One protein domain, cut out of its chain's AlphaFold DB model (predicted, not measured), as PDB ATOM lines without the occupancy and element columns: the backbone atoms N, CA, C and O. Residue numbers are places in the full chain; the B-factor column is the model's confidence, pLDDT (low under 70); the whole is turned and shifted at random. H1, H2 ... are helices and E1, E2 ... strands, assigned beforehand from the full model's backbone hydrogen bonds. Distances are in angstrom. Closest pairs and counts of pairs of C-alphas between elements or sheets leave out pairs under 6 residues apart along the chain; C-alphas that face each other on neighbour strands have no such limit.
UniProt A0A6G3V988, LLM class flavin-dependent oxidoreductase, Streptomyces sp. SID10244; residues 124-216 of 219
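Overview. This is residues 124 to 216 of the 219 residues of the protein "LLM class flavin-dependent oxidoreductase" of Streptomyces sp. SID10244 (UniProt A0A6G3V988). H1 runs along one side, H4 stands at one end near H1's start, and short H3 sits between H1 and H2, with E1 leading towards H4. Link 144 to 162 rounds the other end; its residues 148 to 153 stick out. The 93 printed residues include four named helices and one strand, ordered H1, H2, H3, E1, H4: mostly helix, compact, radius of gyration of the C-alphas 13.8 A, spans 36 by 29 by 22 A.

Along the chain. Find C-alpha 128 at (-11.889, -26.314, -24.954); H1, residues 128 to 143, runs 22.5 A. Then come H2, residues 163 to 174, 16.5 A; H3, 185 to 190, 8.6 A; E1, 198 to 201, 9.6 A; H4, 203 to 214, 16.5 A, ending at (-18.391, -40.308, -39.821).

Arrangement. H3 touches H1's residues 139 to 143 alone, closest C-alphas Leu 139 and Thr 186, 6.0 A, and H2's 168 to 173 alone, closest Ala 172 and Ala 188, 5.9 A. E1 pairs with no named strand. In the four helices every O i to N i+4 pair is within hydrogen-bond range.

Size, cuts and confidence. The printed part has no cut. Link H1 to H2 is long; residues 146 to 159 have pLDDT under 70.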
ATOM      1  N   ILE A 124      -5.673 -31.628 -28.142       98.31
ATOM      2  CA  ILE A 124      -6.605 -31.959 -27.060       98.31
ATOM      3  C   ILE A 124      -6.052 -31.473 -25.719       98.31
ATOM      4  O   ILE A 124      -4.857 -31.629 -25.431       98.31
ATOM      5  N   ALA A 125      -6.931 -30.905 -24.895       98.50
ATOM      6  CA  ALA A 125      -6.693 -30.586 -23.487       98.50
ATOM      7  C   ALA A 125      -7.951 -30.886 -22.655       98.50
ATOM      8  O   ALA A 125      -8.952 -31.320 -23.206       98.50
ATOM      9  N   GLU A 126      -7.911 -30.686 -21.337       98.25
ATOM     10  CA  GLU A 126      -9.040 -30.998 -20.443       98.25
ATOM     11  C   GLU A 126     -10.310 -30.190 -20.766       98.25
ATOM     12  O   GLU A 126     -11.416 -30.724 -20.708       98.25
ATOM     13  N   THR A 127     -10.148 -28.930 -21.175       98.75
ATOM     14  CA  THR A 127     -11.231 -28.029 -21.593       98.75
ATOM     15  C   THR A 127     -10.971 -27.481 -22.995       98.75
ATOM     16  O   THR A 127      -9.837 -27.503 -23.480       98.75
ATOM     17  N   ASP A 128     -12.018 -26.961 -23.643       98.50
ATOM     18  CA  ASP A 128     -11.889 -26.314 -24.954       98.50
ATOM     19  C   ASP A 128     -10.931 -25.110 -24.888       98.50
ATOM     20  O   ASP A 128     -10.023 -25.012 -25.710       98.50
ATOM     21  N   ASP A 129     -11.049 -24.260 -23.862       98.50
ATOM     22  CA  ASP A 129     -10.170 -23.095 -23.670       98.50
ATOM     23  C   ASP A 129      -8.691 -23.493 -23.555       98.50
ATOM     24  O   ASP A 129      -7.833 -22.915 -24.224       98.50
ATOM     25  N   ALA A 130      -8.384 -24.531 -22.769       98.62
ATOM     26  CA  ALA A 130      -7.015 -25.023 -22.618       98.62
ATOM     27  C   ALA A 130      -6.465 -25.617 -23.929       98.62
ATOM     28  O   ALA A 130      -5.268 -25.521 -24.217       98.62
ATOM     29  N   ALA A 131      -7.325 -26.233 -24.747       98.69
ATOM     30  CA  ALA A 131      -6.934 -26.776 -26.042       98.69
ATOM     31  C   ALA A 131      -6.615 -25.652 -27.036       98.69
ATOM     32  O   ALA A 131      -5.620 -25.737 -27.759       98.69
ATOM     33  N   TRP A 132      -7.404 -24.577 -27.022       98.38
ATOM     34  CA  TRP A 132      -7.173 -23.389 -27.840       98.38
ATOM     35  C   TRP A 132      -5.937 -22.598 -27.412       98.38
ATOM     36  O   TRP A 132      -5.163 -22.177 -28.271       98.38
ATOM     37  N   GLU A 133      -5.685 -22.444 -26.111       98.44
ATOM     38  CA  GLU A 133      -4.431 -21.860 -25.613       98.44
ATOM     39  C   GLU A 133      -3.222 -22.648 -26.142       98.44
ATOM     40  O   GLU A 133      -2.285 -22.082 -26.716       98.44
ATOM     41  N   ARG A 134      -3.283 -23.983 -26.045       98.19
ATOM     42  CA  ARG A 134      -2.254 -24.875 -26.583       98.19
ATOM     43  C   ARG A 134      -2.108 -24.752 -28.102       98.19
ATOM     44  O   ARG A 134      -0.983 -24.769 -28.603       98.19
ATOM     45  N   ALA A 135      -3.213 -24.643 -28.833       97.56
ATOM     46  CA  ALA A 135      -3.209 -24.493 -30.284       97.56
ATOM     47  C   ALA A 135      -2.489 -23.208 -30.710       97.56
ATOM     48  O   ALA A 135      -1.573 -23.262 -31.538       97.56
ATOM     49  N   HIS A 136      -2.808 -22.074 -30.082       97.06
ATOM     50  CA  HIS A 136      -2.138 -20.803 -30.350       97.06
ATOM     51  C   HIS A 136      -0.644 -20.847 -30.008       97.06
ATOM     52  O   HIS A 136       0.171 -20.409 -30.818       97.06
ATOM     53  N   ALA A 137      -0.255 -21.476 -28.893       95.62
ATOM     54  CA  ALA A 137       1.157 -21.666 -28.557       95.62
ATOM     55  C   ALA A 137       1.917 -22.497 -29.617       95.62
ATOM     56  O   ALA A 137       3.069 -22.197 -29.945       95.62
ATOM     57  N   ILE A 138       1.277 -23.524 -30.195       93.50
ATOM     58  CA  ILE A 138       1.843 -24.310 -31.305       93.50
ATOM     59  C   ILE A 138       1.995 -23.446 -32.562       93.50
ATOM     60  O   ILE A 138       3.046 -23.481 -33.206       93.50
ATOM     61  N   LEU A 139       0.978 -22.656 -32.913       92.56
ATOM     62  CA  LEU A 139       1.038 -21.756 -34.065       92.56
ATOM     63  C   LEU A 139       2.139 -20.704 -33.913       92.56
ATOM     64  O   LEU A 139       2.877 -20.459 -34.869       92.56
ATOM     65  N   ASP A 140       2.311 -20.143 -32.720       92.69
ATOM     66  CA  ASP A 140       3.406 -19.223 -32.422       92.69
ATOM     67  C   ASP A 140       4.768 -19.898 -32.593       92.69
ATOM     68  O   ASP A 140       5.684 -19.317 -33.182       92.69
ATOM     69  N   ALA A 141       4.914 -21.153 -32.160       89.81
ATOM     70  CA  ALA A 141       6.141 -21.920 -32.364       89.81
ATOM     71  C   ALA A 141       6.438 -22.178 -33.855       89.81
ATOM     72  O   ALA A 141       7.603 -22.119 -34.263       89.81
ATOM     73  N   ILE A 142       5.405 -22.416 -34.675       86.44
ATOM     74  CA  ILE A 142       5.527 -22.554 -36.135       86.44
ATOM     75  C   ILE A 142       5.962 -21.223 -36.760       86.44
ATOM     76  O   ILE A 142       6.965 -21.183 -37.472       86.44
ATOM     77  N   LYS A 143       5.260 -20.123 -36.455       86.19
ATOM     78  CA  LYS A 143       5.527 -18.786 -37.019       86.19
ATOM     79  C   LYS A 143       6.909 -18.250 -36.644       86.19
ATOM     80  O   LYS A 143       7.575 -17.625 -37.461       86.19
ATOM     81  N   THR A 144       7.356 -18.508 -35.416       86.31
ATOM     82  CA  THR A 144       8.665 -18.053 -34.918       86.31
ATOM     83  C   THR A 144       9.817 -18.989 -35.283       86.31
ATOM     84  O   THR A 144      10.967 -18.689 -34.961       86.31
ATOM     85  N   GLY A 145       9.539 -20.131 -35.924       75.62
ATOM     86  CA  GLY A 145      10.554 -21.132 -36.257       75.62
ATOM     87  C   GLY A 145      11.200 -21.795 -35.033       75.62
ATOM     88  O   GLY A 145      12.276 -22.373 -35.153       75.62
ATOM     89  N   ARG A 146      10.561 -21.704 -33.856       67.81
ATOM     90  CA  ARG A 146      10.998 -22.356 -32.608       67.81
ATOM     91  C   ARG A 146      10.609 -23.837 -32.552       67.81
ATOM     92  O   ARG A 146      11.100 -24.573 -31.699       67.81
ATOM     93  N   GLY A 147       9.731 -24.281 -33.453       61.31
ATOM     94  CA  GLY A 147       9.400 -25.691 -33.637       61.31
ATOM     95  C   GLY A 147      10.584 -26.505 -34.172       61.31
ATOM     96  O   GLY A 147      11.349 -26.041 -35.017       61.31
ATOM     97  N   HIS A 148      10.727 -27.743 -33.702       58.47
ATOM     98  CA  HIS A 148      11.736 -28.668 -34.216       58.47
ATOM     99  C   HIS A 148      11.239 -29.301 -35.521       58.47
ATOM    100  O   HIS A 148      10.274 -30.065 -35.521       58.47
ATOM    101  N   SER A 149      11.903 -29.004 -36.641       60.56
ATOM    102  CA  SER A 149      11.686 -29.739 -37.891       60.56
ATOM    103  C   SER A 149      12.385 -31.092 -37.796       60.56
ATOM    104  O   SER A 149      13.613 -31.148 -37.752       60.56
ATOM    105  N   PHE A 150      11.617 -32.182 -37.788       55.19
ATOM    106  CA  PHE A 150      12.161 -33.546 -37.767       55.19
ATOM    107  C   PHE A 150      13.055 -33.840 -38.986       55.19
ATOM    108  O   PHE A 150      13.969 -34.651 -38.912       55.19
ATOM    109  N   THR A 151      12.824 -33.148 -40.106       56.75
ATOM    110  CA  THR A 151      13.563 -33.327 -41.364       56.75
ATOM    111  C   THR A 151      14.623 -32.248 -41.598       56.75
ATOM    112  O   THR A 151      15.191 -32.176 -42.687       56.75
ATOM    113  N   GLY A 152      14.850 -31.343 -40.634       52.00
ATOM    114  CA  GLY A 152      15.771 -30.204 -40.773       52.00
ATOM    115  C   GLY A 152      15.382 -29.188 -41.859       52.00
ATOM    116  O   GLY A 152      16.068 -28.184 -42.053       52.00
ATOM    117  N   THR A 153      14.273 -29.414 -42.565       54.88
ATOM    118  CA  THR A 153      13.810 -28.554 -43.652       54.88
ATOM    119  C   THR A 153      12.996 -27.415 -43.053       54.88
ATOM    120  O   THR A 153      11.990 -27.654 -42.381       54.88
ATOM    121  N   ARG A 154      13.434 -26.171 -43.275       55.50
ATOM    122  CA  ARG A 154      12.645 -24.980 -42.927       55.50
ATOM    123  C   ARG A 154      11.465 -24.874 -43.892       55.50
ATOM    124  O   ARG A 154      11.636 -25.109 -45.089       55.50
ATOM    125  N   TYR A 155      10.288 -24.508 -43.386       58.88
ATOM    126  CA  TYR A 155       9.125 -24.208 -44.221       58.88
ATOM    127  C   TYR A 155       9.514 -23.110 -45.223       58.88
ATOM    128  O   TYR A 155       9.813 -21.985 -44.831       58.88
ATOM    129  N   SER A 156       9.608 -23.453 -46.512       52.12
ATOM    130  CA  SER A 156       9.885 -22.475 -47.566       52.12
ATOM    131  C   SER A 156       8.563 -22.009 -48.164       52.12
ATOM    132  O   SER A 156       7.687 -22.833 -48.441       52.12
ATOM    133  N   ALA A 157       8.450 -20.700 -48.395       53.38
ATOM    134  CA  ALA A 157       7.275 -20.008 -48.929       53.38
ATOM    135  C   ALA A 157       7.005 -20.293 -50.425       53.38
ATOM    136  O   ALA A 157       6.570 -19.419 -51.165       53.38
ATOM    137  N   VAL A 158       7.318 -21.499 -50.901       60.50
ATOM    138  CA  VAL A 158       7.003 -21.907 -52.272       60.50
ATOM    139  C   VAL A 158       5.575 -22.428 -52.281       60.50
ATOM    140  O   VAL A 158       5.273 -23.387 -51.565       60.50
ATOM    141  N   SER A 159       4.719 -21.805 -53.094       66.00
ATOM    142  CA  SER A 159       3.341 -22.244 -53.300       66.00
ATOM    143  C   SER A 159       3.305 -23.722 -53.691       66.00
ATOM    144  O   SER A 159       4.050 -24.141 -54.585       66.00
ATOM    145  N   PRO A 160       2.468 -24.540 -53.037       76.31
ATOM    146  CA  PRO A 160       2.436 -25.962 -53.315       76.31
ATOM    147  C   PRO A 160       1.832 -26.235 -54.699       76.31
ATOM    148  O   PRO A 160       0.836 -25.639 -55.106       76.31
ATOM    149  N   THR A 161       2.418 -27.189 -55.421       79.00
ATOM    150  CA  THR A 161       1.944 -27.617 -56.750       79.00
ATOM    151  C   THR A 161       0.916 -28.750 -56.689       79.00
ATOM    152  O   THR A 161       0.364 -29.146 -57.713       79.00
ATOM    153  N   ASN A 162       0.667 -29.314 -55.501       85.00
ATOM    154  CA  ASN A 162      -0.297 -30.394 -55.318       85.00
ATOM    155  C   ASN A 162      -1.672 -29.843 -54.906       85.00
ATOM    156  O   ASN A 162      -1.753 -28.930 -54.086       85.00
ATOM    157  N   GLN A 163      -2.735 -30.450 -55.446       89.12
ATOM    158  CA  GLN A 163      -4.112 -29.991 -55.226       89.12
ATOM    159  C   GLN A 163      -4.513 -30.025 -53.748       89.12
ATOM    160  O   GLN A 163      -5.170 -29.103 -53.294       89.12
ATOM    161  N   GLY A 164      -4.101 -31.046 -52.986       89.25
ATOM    162  CA  GLY A 164      -4.485 -31.165 -51.574       89.25
ATOM    163  C   GLY A 164      -4.006 -29.976 -50.740       89.25
ATOM    164  O   GLY A 164      -4.760 -29.407 -49.963       89.25
ATOM    165  N   SER A 165      -2.767 -29.524 -50.951       90.69
ATOM    166  CA  SER A 165      -2.234 -28.365 -50.221       90.69
ATOM    167  C   SER A 165      -2.908 -27.065 -50.656       90.69
ATOM    168  O   SER A 165      -3.125 -26.192 -49.826       90.69
ATOM    169  N   GLN A 166      -3.259 -26.933 -51.940       92.62
ATOM    170  CA  GLN A 166      -4.009 -25.774 -52.436       92.62
ATOM    171  C   GLN A 166      -5.395 -25.702 -51.787       92.62
ATOM    172  O   GLN A 166      -5.752 -24.653 -51.266       92.62
ATOM    173  N   ARG A 167      -6.107 -26.831 -51.696       94.50
ATOM    174  CA  ARG A 167      -7.408 -26.919 -51.017       94.50
ATOM    175  C   ARG A 167      -7.331 -26.542 -49.538       94.50
ATOM    176  O   ARG A 167      -8.174 -25.798 -49.051       94.50
ATOM    177  N   LEU A 168      -6.299 -26.995 -48.824       93.81
ATOM    178  CA  LEU A 168      -6.094 -26.599 -47.425       93.81
ATOM    179  C   LEU A 168      -5.802 -25.099 -47.270       93.81
ATOM    180  O   LEU A 168      -6.260 -24.487 -46.307       93.81
ATOM    181  N   LEU A 169      -5.049 -24.497 -48.197       93.44
ATOM    182  CA  LEU A 169      -4.804 -23.050 -48.197       93.44
ATOM    183  C   LEU A 169      -6.068 -22.256 -48.542       93.44
ATOM    184  O   LEU A 169      -6.293 -21.210 -47.944       93.44
ATOM    185  N   GLU A 170      -6.895 -22.750 -49.464       94.62
ATOM    186  CA  GLU A 170      -8.203 -22.167 -49.783       94.62
ATOM    187  C   GLU A 170      -9.138 -22.209 -48.571       94.62
ATOM    188  O   GLU A 170      -9.739 -21.191 -48.234       94.62
ATOM    189  N   ALA A 171      -9.199 -23.345 -47.864       94.81
ATOM    190  CA  ALA A 171      -9.945 -23.454 -46.614       94.81
ATOM    191  C   ALA A 171      -9.435 -22.439 -45.579       94.81
ATOM    192  O   ALA A 171     -10.218 -21.642 -45.071       94.81
ATOM    193  N   ALA A 172      -8.118 -22.381 -45.355       94.56
ATOM    194  CA  ALA A 172      -7.512 -21.437 -44.416       94.56
ATOM    195  C   ALA A 172      -7.738 -19.959 -44.791       94.56
ATOM    196  O   ALA A 172      -7.837 -19.104 -43.915       94.56
ATOM    197  N   ALA A 173      -7.822 -19.645 -46.087       95.00
ATOM    198  CA  ALA A 173      -8.138 -18.302 -46.566       95.00
ATOM    199  C   ALA A 173      -9.620 -17.935 -46.365       95.00
ATOM    200  O   ALA A 173      -9.936 -16.756 -46.210       95.00
ATOM    201  N   ALA A 174     -10.520 -18.923 -46.361       95.62
ATOM    202  CA  ALA A 174     -11.942 -18.728 -46.080       95.62
ATOM    203  C   ALA A 174     -12.234 -18.541 -44.580       95.62
ATOM    204  O   ALA A 174     -13.235 -17.922 -44.220       95.62
ATOM    205  N   GLY A 175     -11.365 -19.050 -43.708       95.56
ATOM    206  CA  GLY A 175     -11.434 -18.873 -42.263       95.56
ATOM    207  C   GLY A 175     -10.387 -19.720 -41.550       95.56
ATOM    208  O   GLY A 175      -9.887 -20.694 -42.098       95.56
ATOM    209  N   GLU A 176     -10.041 -19.355 -40.316       94.56
ATOM    210  CA  GLU A 176      -9.117 -20.168 -39.512       94.56
ATOM    211  C   GLU A 176      -9.832 -21.297 -38.761       94.56
ATOM    212  O   GLU A 176      -9.209 -22.309 -38.449       94.56
ATOM    213  N   HIS A 177     -11.122 -21.136 -38.458       97.00
ATOM    214  CA  HIS A 177     -11.934 -22.100 -37.717       97.00
ATOM    215  C   HIS A 177     -13.178 -22.453 -38.528       97.00
ATOM    216  O   HIS A 177     -13.905 -21.571 -38.985       97.00
ATOM    217  N   HIS A 178     -13.399 -23.750 -38.713       97.94
ATOM    218  CA  HIS A 178     -14.522 -24.310 -39.445       97.94
ATOM    219  C   HIS A 178     -15.224 -25.381 -38.622       97.94
ATOM    220  O   HIS A 178     -14.626 -26.029 -37.753       97.94
ATOM    221  N   ASP A 179     -16.488 -25.603 -38.979       97.75
ATOM    222  CA  ASP A 179     -17.338 -26.630 -38.394       97.75
ATOM    223  C   ASP A 179     -17.288 -26.569 -36.858       97.75
ATOM    224  O   ASP A 179     -17.283 -25.490 -36.265       97.75
ATOM    225  N   ARG A 180     -17.256 -27.724 -36.192       96.69
ATOM    226  CA  ARG A 180     -17.188 -27.786 -34.732       96.69
ATOM    227  C   ARG A 180     -15.820 -27.368 -34.191       96.69
ATOM    228  O   ARG A 180     -15.735 -26.584 -33.251       96.69
ATOM    229  N   ALA A 181     -14.748 -27.920 -34.754       97.50
ATOM    230  CA  ALA A 181     -13.421 -27.895 -34.134       97.50
ATOM    231  C   ALA A 181     -12.261 -27.825 -35.139       97.50
ATOM    232  O   ALA A 181     -11.105 -27.901 -34.724       97.50
ATOM    233  N   LEU A 182     -12.537 -27.737 -36.445       98.31
ATOM    234  CA  LEU A 182     -11.483 -27.781 -37.452       98.31
ATOM    235  C   LEU A 182     -10.738 -26.451 -37.496       98.31
ATOM    236  O   LEU A 182     -11.312 -25.412 -37.807       98.31
ATOM    237  N   TRP A 183      -9.437 -26.500 -37.253       98.12
ATOM    238  CA  TRP A 183      -8.550 -25.354 -37.274       98.12
ATOM    239  C   TRP A 183      -7.515 -25.467 -38.395       98.12
ATOM    240  O   TRP A 183      -6.821 -26.481 -38.537       98.12
ATOM    241  N   THR A 184      -7.407 -24.409 -39.195       96.75
ATOM    242  CA  THR A 184      -6.629 -24.354 -40.444       96.75
ATOM    243  C   THR A 184      -5.462 -23.365 -40.383       96.75
ATOM    244  O   THR A 184      -4.640 -23.326 -41.301       96.75
ATOM    245  N   ALA A 185      -5.295 -22.613 -39.287       94.25
ATOM    246  CA  ALA A 185      -4.215 -21.626 -39.161       94.25
ATOM    247  C   ALA A 185      -2.809 -22.249 -39.269       94.25
ATOM    248  O   ALA A 185      -1.877 -21.637 -39.798       94.25
ATOM    249  N   THR A 186      -2.639 -23.495 -38.819       91.69
ATOM    250  CA  THR A 186      -1.390 -24.252 -38.981       91.69
ATOM    251  C   THR A 186      -1.101 -24.603 -40.439       91.69
ATOM    252  O   THR A 186       0.068 -24.629 -40.836       91.69
ATOM    253  N   ALA A 187      -2.132 -24.808 -41.265       91.06
ATOM    254  CA  ALA A 187      -1.976 -24.993 -42.704       91.06
ATOM    255  C   ALA A 187      -1.505 -23.688 -43.360       91.06
ATOM    256  O   ALA A 187      -0.497 -23.699 -44.066       91.06
ATOM    257  N   ALA A 188      -2.128 -22.549 -43.038       90.44
ATOM    258  CA  ALA A 188      -1.676 -21.242 -43.521       90.44
ATOM    259  C   ALA A 188      -0.216 -20.946 -43.129       90.44
ATOM    260  O   ALA A 188       0.596 -20.573 -43.976       90.44
ATOM    261  N   ALA A 189       0.152 -21.173 -41.865       88.06
ATOM    262  CA  ALA A 189       1.493 -20.868 -41.362       88.06
ATOM    263  C   ALA A 189       2.597 -21.784 -41.920       88.06
ATOM    264  O   ALA A 189       3.748 -21.366 -42.023       88.06
ATOM    265  N   SER A 190       2.267 -23.028 -42.281       84.75
ATOM    266  CA  SER A 190       3.235 -24.014 -42.788       84.75
ATOM    267  C   SER A 190       3.276 -24.126 -44.319       84.75
ATOM    268  O   SER A 190       4.085 -24.889 -44.855       84.75
ATOM    269  N   GLY A 191       2.414 -23.390 -45.031       84.88
ATOM    270  CA  GLY A 191       2.224 -23.534 -46.479       84.88
ATOM    271  C   GLY A 191       1.511 -24.836 -46.867       84.88
ATOM    272  O   GLY A 191       1.766 -25.379 -47.942       84.88
ATOM    273  N   ALA A 192       0.677 -25.354 -45.962       85.31
ATOM    274  CA  ALA A 192      -0.139 -26.557 -46.088       85.31
ATOM    275  C   ALA A 192       0.622 -27.809 -46.552       85.31
ATOM    276  O   ALA A 192       0.103 -28.632 -47.307       85.31
ATOM    277  N   ARG A 193       1.878 -27.973 -46.118       75.81
ATOM    278  CA  ARG A 193       2.672 -29.152 -46.483       75.81
ATOM    279  C   ARG A 193       2.180 -30.386 -45.731       75.81
ATOM    280  O   ARG A 193       2.535 -30.605 -44.574       75.81
ATOM    281  N   GLY A 194       1.417 -31.219 -46.434       77.38
ATOM    282  CA  GLY A 194       0.864 -32.457 -45.894       77.38
ATOM    283  C   GLY A 194      -0.300 -32.207 -44.937       77.38
ATOM    284  O   GLY A 194      -0.902 -31.132 -44.930       77.38
ATOM    285  N   ASN A 195      -0.594 -33.205 -44.099       83.31
ATOM    286  CA  ASN A 195      -1.634 -33.089 -43.082       83.31
ATOM    287  C   ASN A 195      -1.249 -32.010 -42.054       83.31
ATOM    288  O   ASN A 195      -0.346 -32.217 -41.236       83.31
ATOM    289  N   SER A 196      -1.907 -30.857 -42.145       88.38
ATOM    290  CA  SER A 196      -1.547 -29.617 -41.450       88.38
ATOM    291  C   SER A 196      -2.740 -28.919 -40.799       88.38
ATOM    292  O   SER A 196      -2.565 -27.835 -40.250       88.38
ATOM    293  N   THR A 197      -3.922 -29.535 -40.811       94.38
ATOM    294  CA  THR A 197      -5.112 -29.083 -40.081       94.38
ATOM    295  C   THR A 197      -5.281 -29.873 -38.785       94.38
ATOM    296  O   THR A 197      -4.757 -30.982 -38.622       94.38
ATOM    297  N   ALA A 198      -5.985 -29.276 -37.828       96.94
ATOM    298  CA  ALA A 198      -6.151 -29.826 -36.490       96.94
ATOM    299  C   ALA A 198      -7.617 -29.807 -36.066       96.94
ATOM    300  O   ALA A 198      -8.328 -28.860 -36.368       96.94
ATOM    301  N   LEU A 199      -8.052 -30.821 -35.318       98.31
ATOM    302  CA  LEU A 199      -9.274 -30.728 -34.519       98.31
ATOM    303  C   LEU A 199      -8.879 -30.247 -33.120       98.31
ATOM    304  O   LEU A 199      -8.076 -30.910 -32.461       98.31
ATOM    305  N   VAL A 200      -9.385 -29.092 -32.692       98.69
ATOM    306  CA  VAL A 200      -8.989 -28.434 -31.436       98.69
ATOM    307  C   VAL A 200     -10.148 -28.436 -30.447       98.69
ATOM    308  O   VAL A 200     -11.236 -27.964 -30.765       98.69
ATOM    309  N   GLY A 201      -9.921 -28.950 -29.240       98.69
ATOM    310  CA  GLY A 201     -10.923 -28.914 -28.175       98.69
ATOM    311  C   GLY A 201     -10.673 -29.926 -27.062       98.69
ATOM    312  O   GLY A 201      -9.669 -30.637 -27.042       98.69
ATOM    313  N   SER A 202     -11.620 -30.010 -26.139       98.75
ATOM    314  CA  SER A 202     -11.722 -31.083 -25.151       98.75
ATOM    315  C   SER A 202     -11.913 -32.454 -25.821       98.75
ATOM    316  O   SER A 202     -12.281 -32.523 -27.002       98.75
ATOM    317  N   PRO A 203     -11.729 -33.579 -25.098       98.69
ATOM    318  CA  PRO A 203     -11.970 -34.906 -25.661       98.69
ATOM    319  C   PRO A 203     -13.389 -35.057 -26.215       98.69
ATOM    320  O   PRO A 203     -13.569 -35.664 -27.266       98.69
ATOM    321  N   ALA A 204     -14.387 -34.465 -25.546       98.62
ATOM    322  CA  ALA A 204     -15.777 -34.495 -25.990       98.62
ATOM    323  C   ALA A 204     -15.975 -33.716 -27.299       98.62
ATOM    324  O   ALA A 204     -16.604 -34.225 -28.226       98.62
ATOM    325  N   THR A 205     -15.394 -32.519 -27.403       98.62
ATOM    326  CA  THR A 205     -15.480 -31.682 -28.606       98.62
ATOM    327  C   THR A 205     -14.804 -32.345 -29.805       98.62
ATOM    328  O   THR A 205     -15.398 -32.406 -30.882       98.62
ATOM    329  N   VAL A 206     -13.601 -32.905 -29.628       98.56
ATOM    330  CA  VAL A 206     -12.884 -33.587 -30.720       98.56
ATOM    331  C   VAL A 206     -13.568 -34.893 -31.118       98.56
ATOM    332  O   VAL A 206     -13.691 -35.159 -32.311       98.56
ATOM    333  N   ALA A 207     -14.066 -35.683 -30.163       98.44
ATOM    334  CA  ALA A 207     -14.834 -36.886 -30.477       98.44
ATOM    335  C   ALA A 207     -16.101 -36.551 -31.277       98.44
ATOM    336  O   ALA A 207     -16.371 -37.193 -32.287       98.44
ATOM    337  N   ALA A 208     -16.839 -35.512 -30.877       98.62
ATOM    338  CA  ALA A 208     -18.017 -35.070 -31.613       98.62
ATOM    339  C   ALA A 208     -17.664 -34.555 -33.019       98.62
ATOM    340  O   ALA A 208     -18.376 -34.860 -33.966       98.62
ATOM    341  N   ALA A 209     -16.542 -33.844 -33.176       98.44
ATOM    342  CA  ALA A 209     -16.077 -33.401 -34.489       98.44
ATOM    343  C   ALA A 209     -15.704 -34.583 -35.397       98.44
ATOM    344  O   ALA A 209     -16.032 -34.566 -36.575       98.44
ATOM    345  N   LEU A 210     -15.054 -35.624 -34.863       98.12
ATOM    346  CA  LEU A 210     -14.766 -36.850 -35.614       98.12
ATOM    347  C   LEU A 210     -16.051 -37.559 -36.058       98.12
ATOM    348  O   LEU A 210     -16.128 -38.001 -37.199       98.12
ATOM    349  N   LEU A 211     -17.065 -37.621 -35.190       98.31
ATOM    350  CA  LEU A 211     -18.372 -38.184 -35.538       98.31
ATOM    351  C   LEU A 211     -19.072 -37.385 -36.644       98.31
ATOM    352  O   LEU A 211     -19.673 -37.997 -37.518       98.31
ATOM    353  N   ASP A 212     -18.909 -36.059 -36.686       98.50
ATOM    354  CA  ASP A 212     -19.435 -35.255 -37.796       98.50
ATOM    355  C   ASP A 212     -18.828 -35.698 -39.154       98.50
ATOM    356  O   ASP A 212     -19.508 -35.634 -40.177       98.50
ATOM    357  N   TYR A 213     -17.576 -36.187 -39.190       98.50
ATOM    358  CA  TYR A 213     -16.978 -36.773 -40.404       98.50
ATOM    359  C   TYR A 213     -17.495 -38.189 -40.697       98.50
ATOM    360  O   TYR A 213     -17.690 -38.544 -41.862       98.50
ATOM    361  N   VAL A 214     -17.758 -38.987 -39.661       98.31
ATOM    362  CA  VAL A 214     -18.391 -40.308 -39.821       98.31
ATOM    363  C   VAL A 214     -19.780 -40.164 -40.445       98.31
ATOM    364  O   VAL A 214     -20.104 -40.861 -41.406       98.31
ATOM    365  N   ASP A 215     -20.555 -39.170 -40.008       98.31
ATOM    366  CA  ASP A 215     -21.895 -38.867 -40.529       98.31
ATOM    367  C   ASP A 215     -21.910 -38.496 -42.025       98.31
ATOM    368  O   ASP A 215     -22.966 -38.504 -42.668       98.31
ATOM    369  N   ILE A 216     -20.754 -38.161 -42.611       97.88
ATOM    370  CA  ILE A 216     -20.624 -37.867 -44.047       97.88
ATOM    371  C   ILE A 216     -19.971 -38.993 -44.854       97.88
ATOM    372  O   ILE A 216     -19.795 -38.818 -46.061       97.88
TER     373      ILE A 216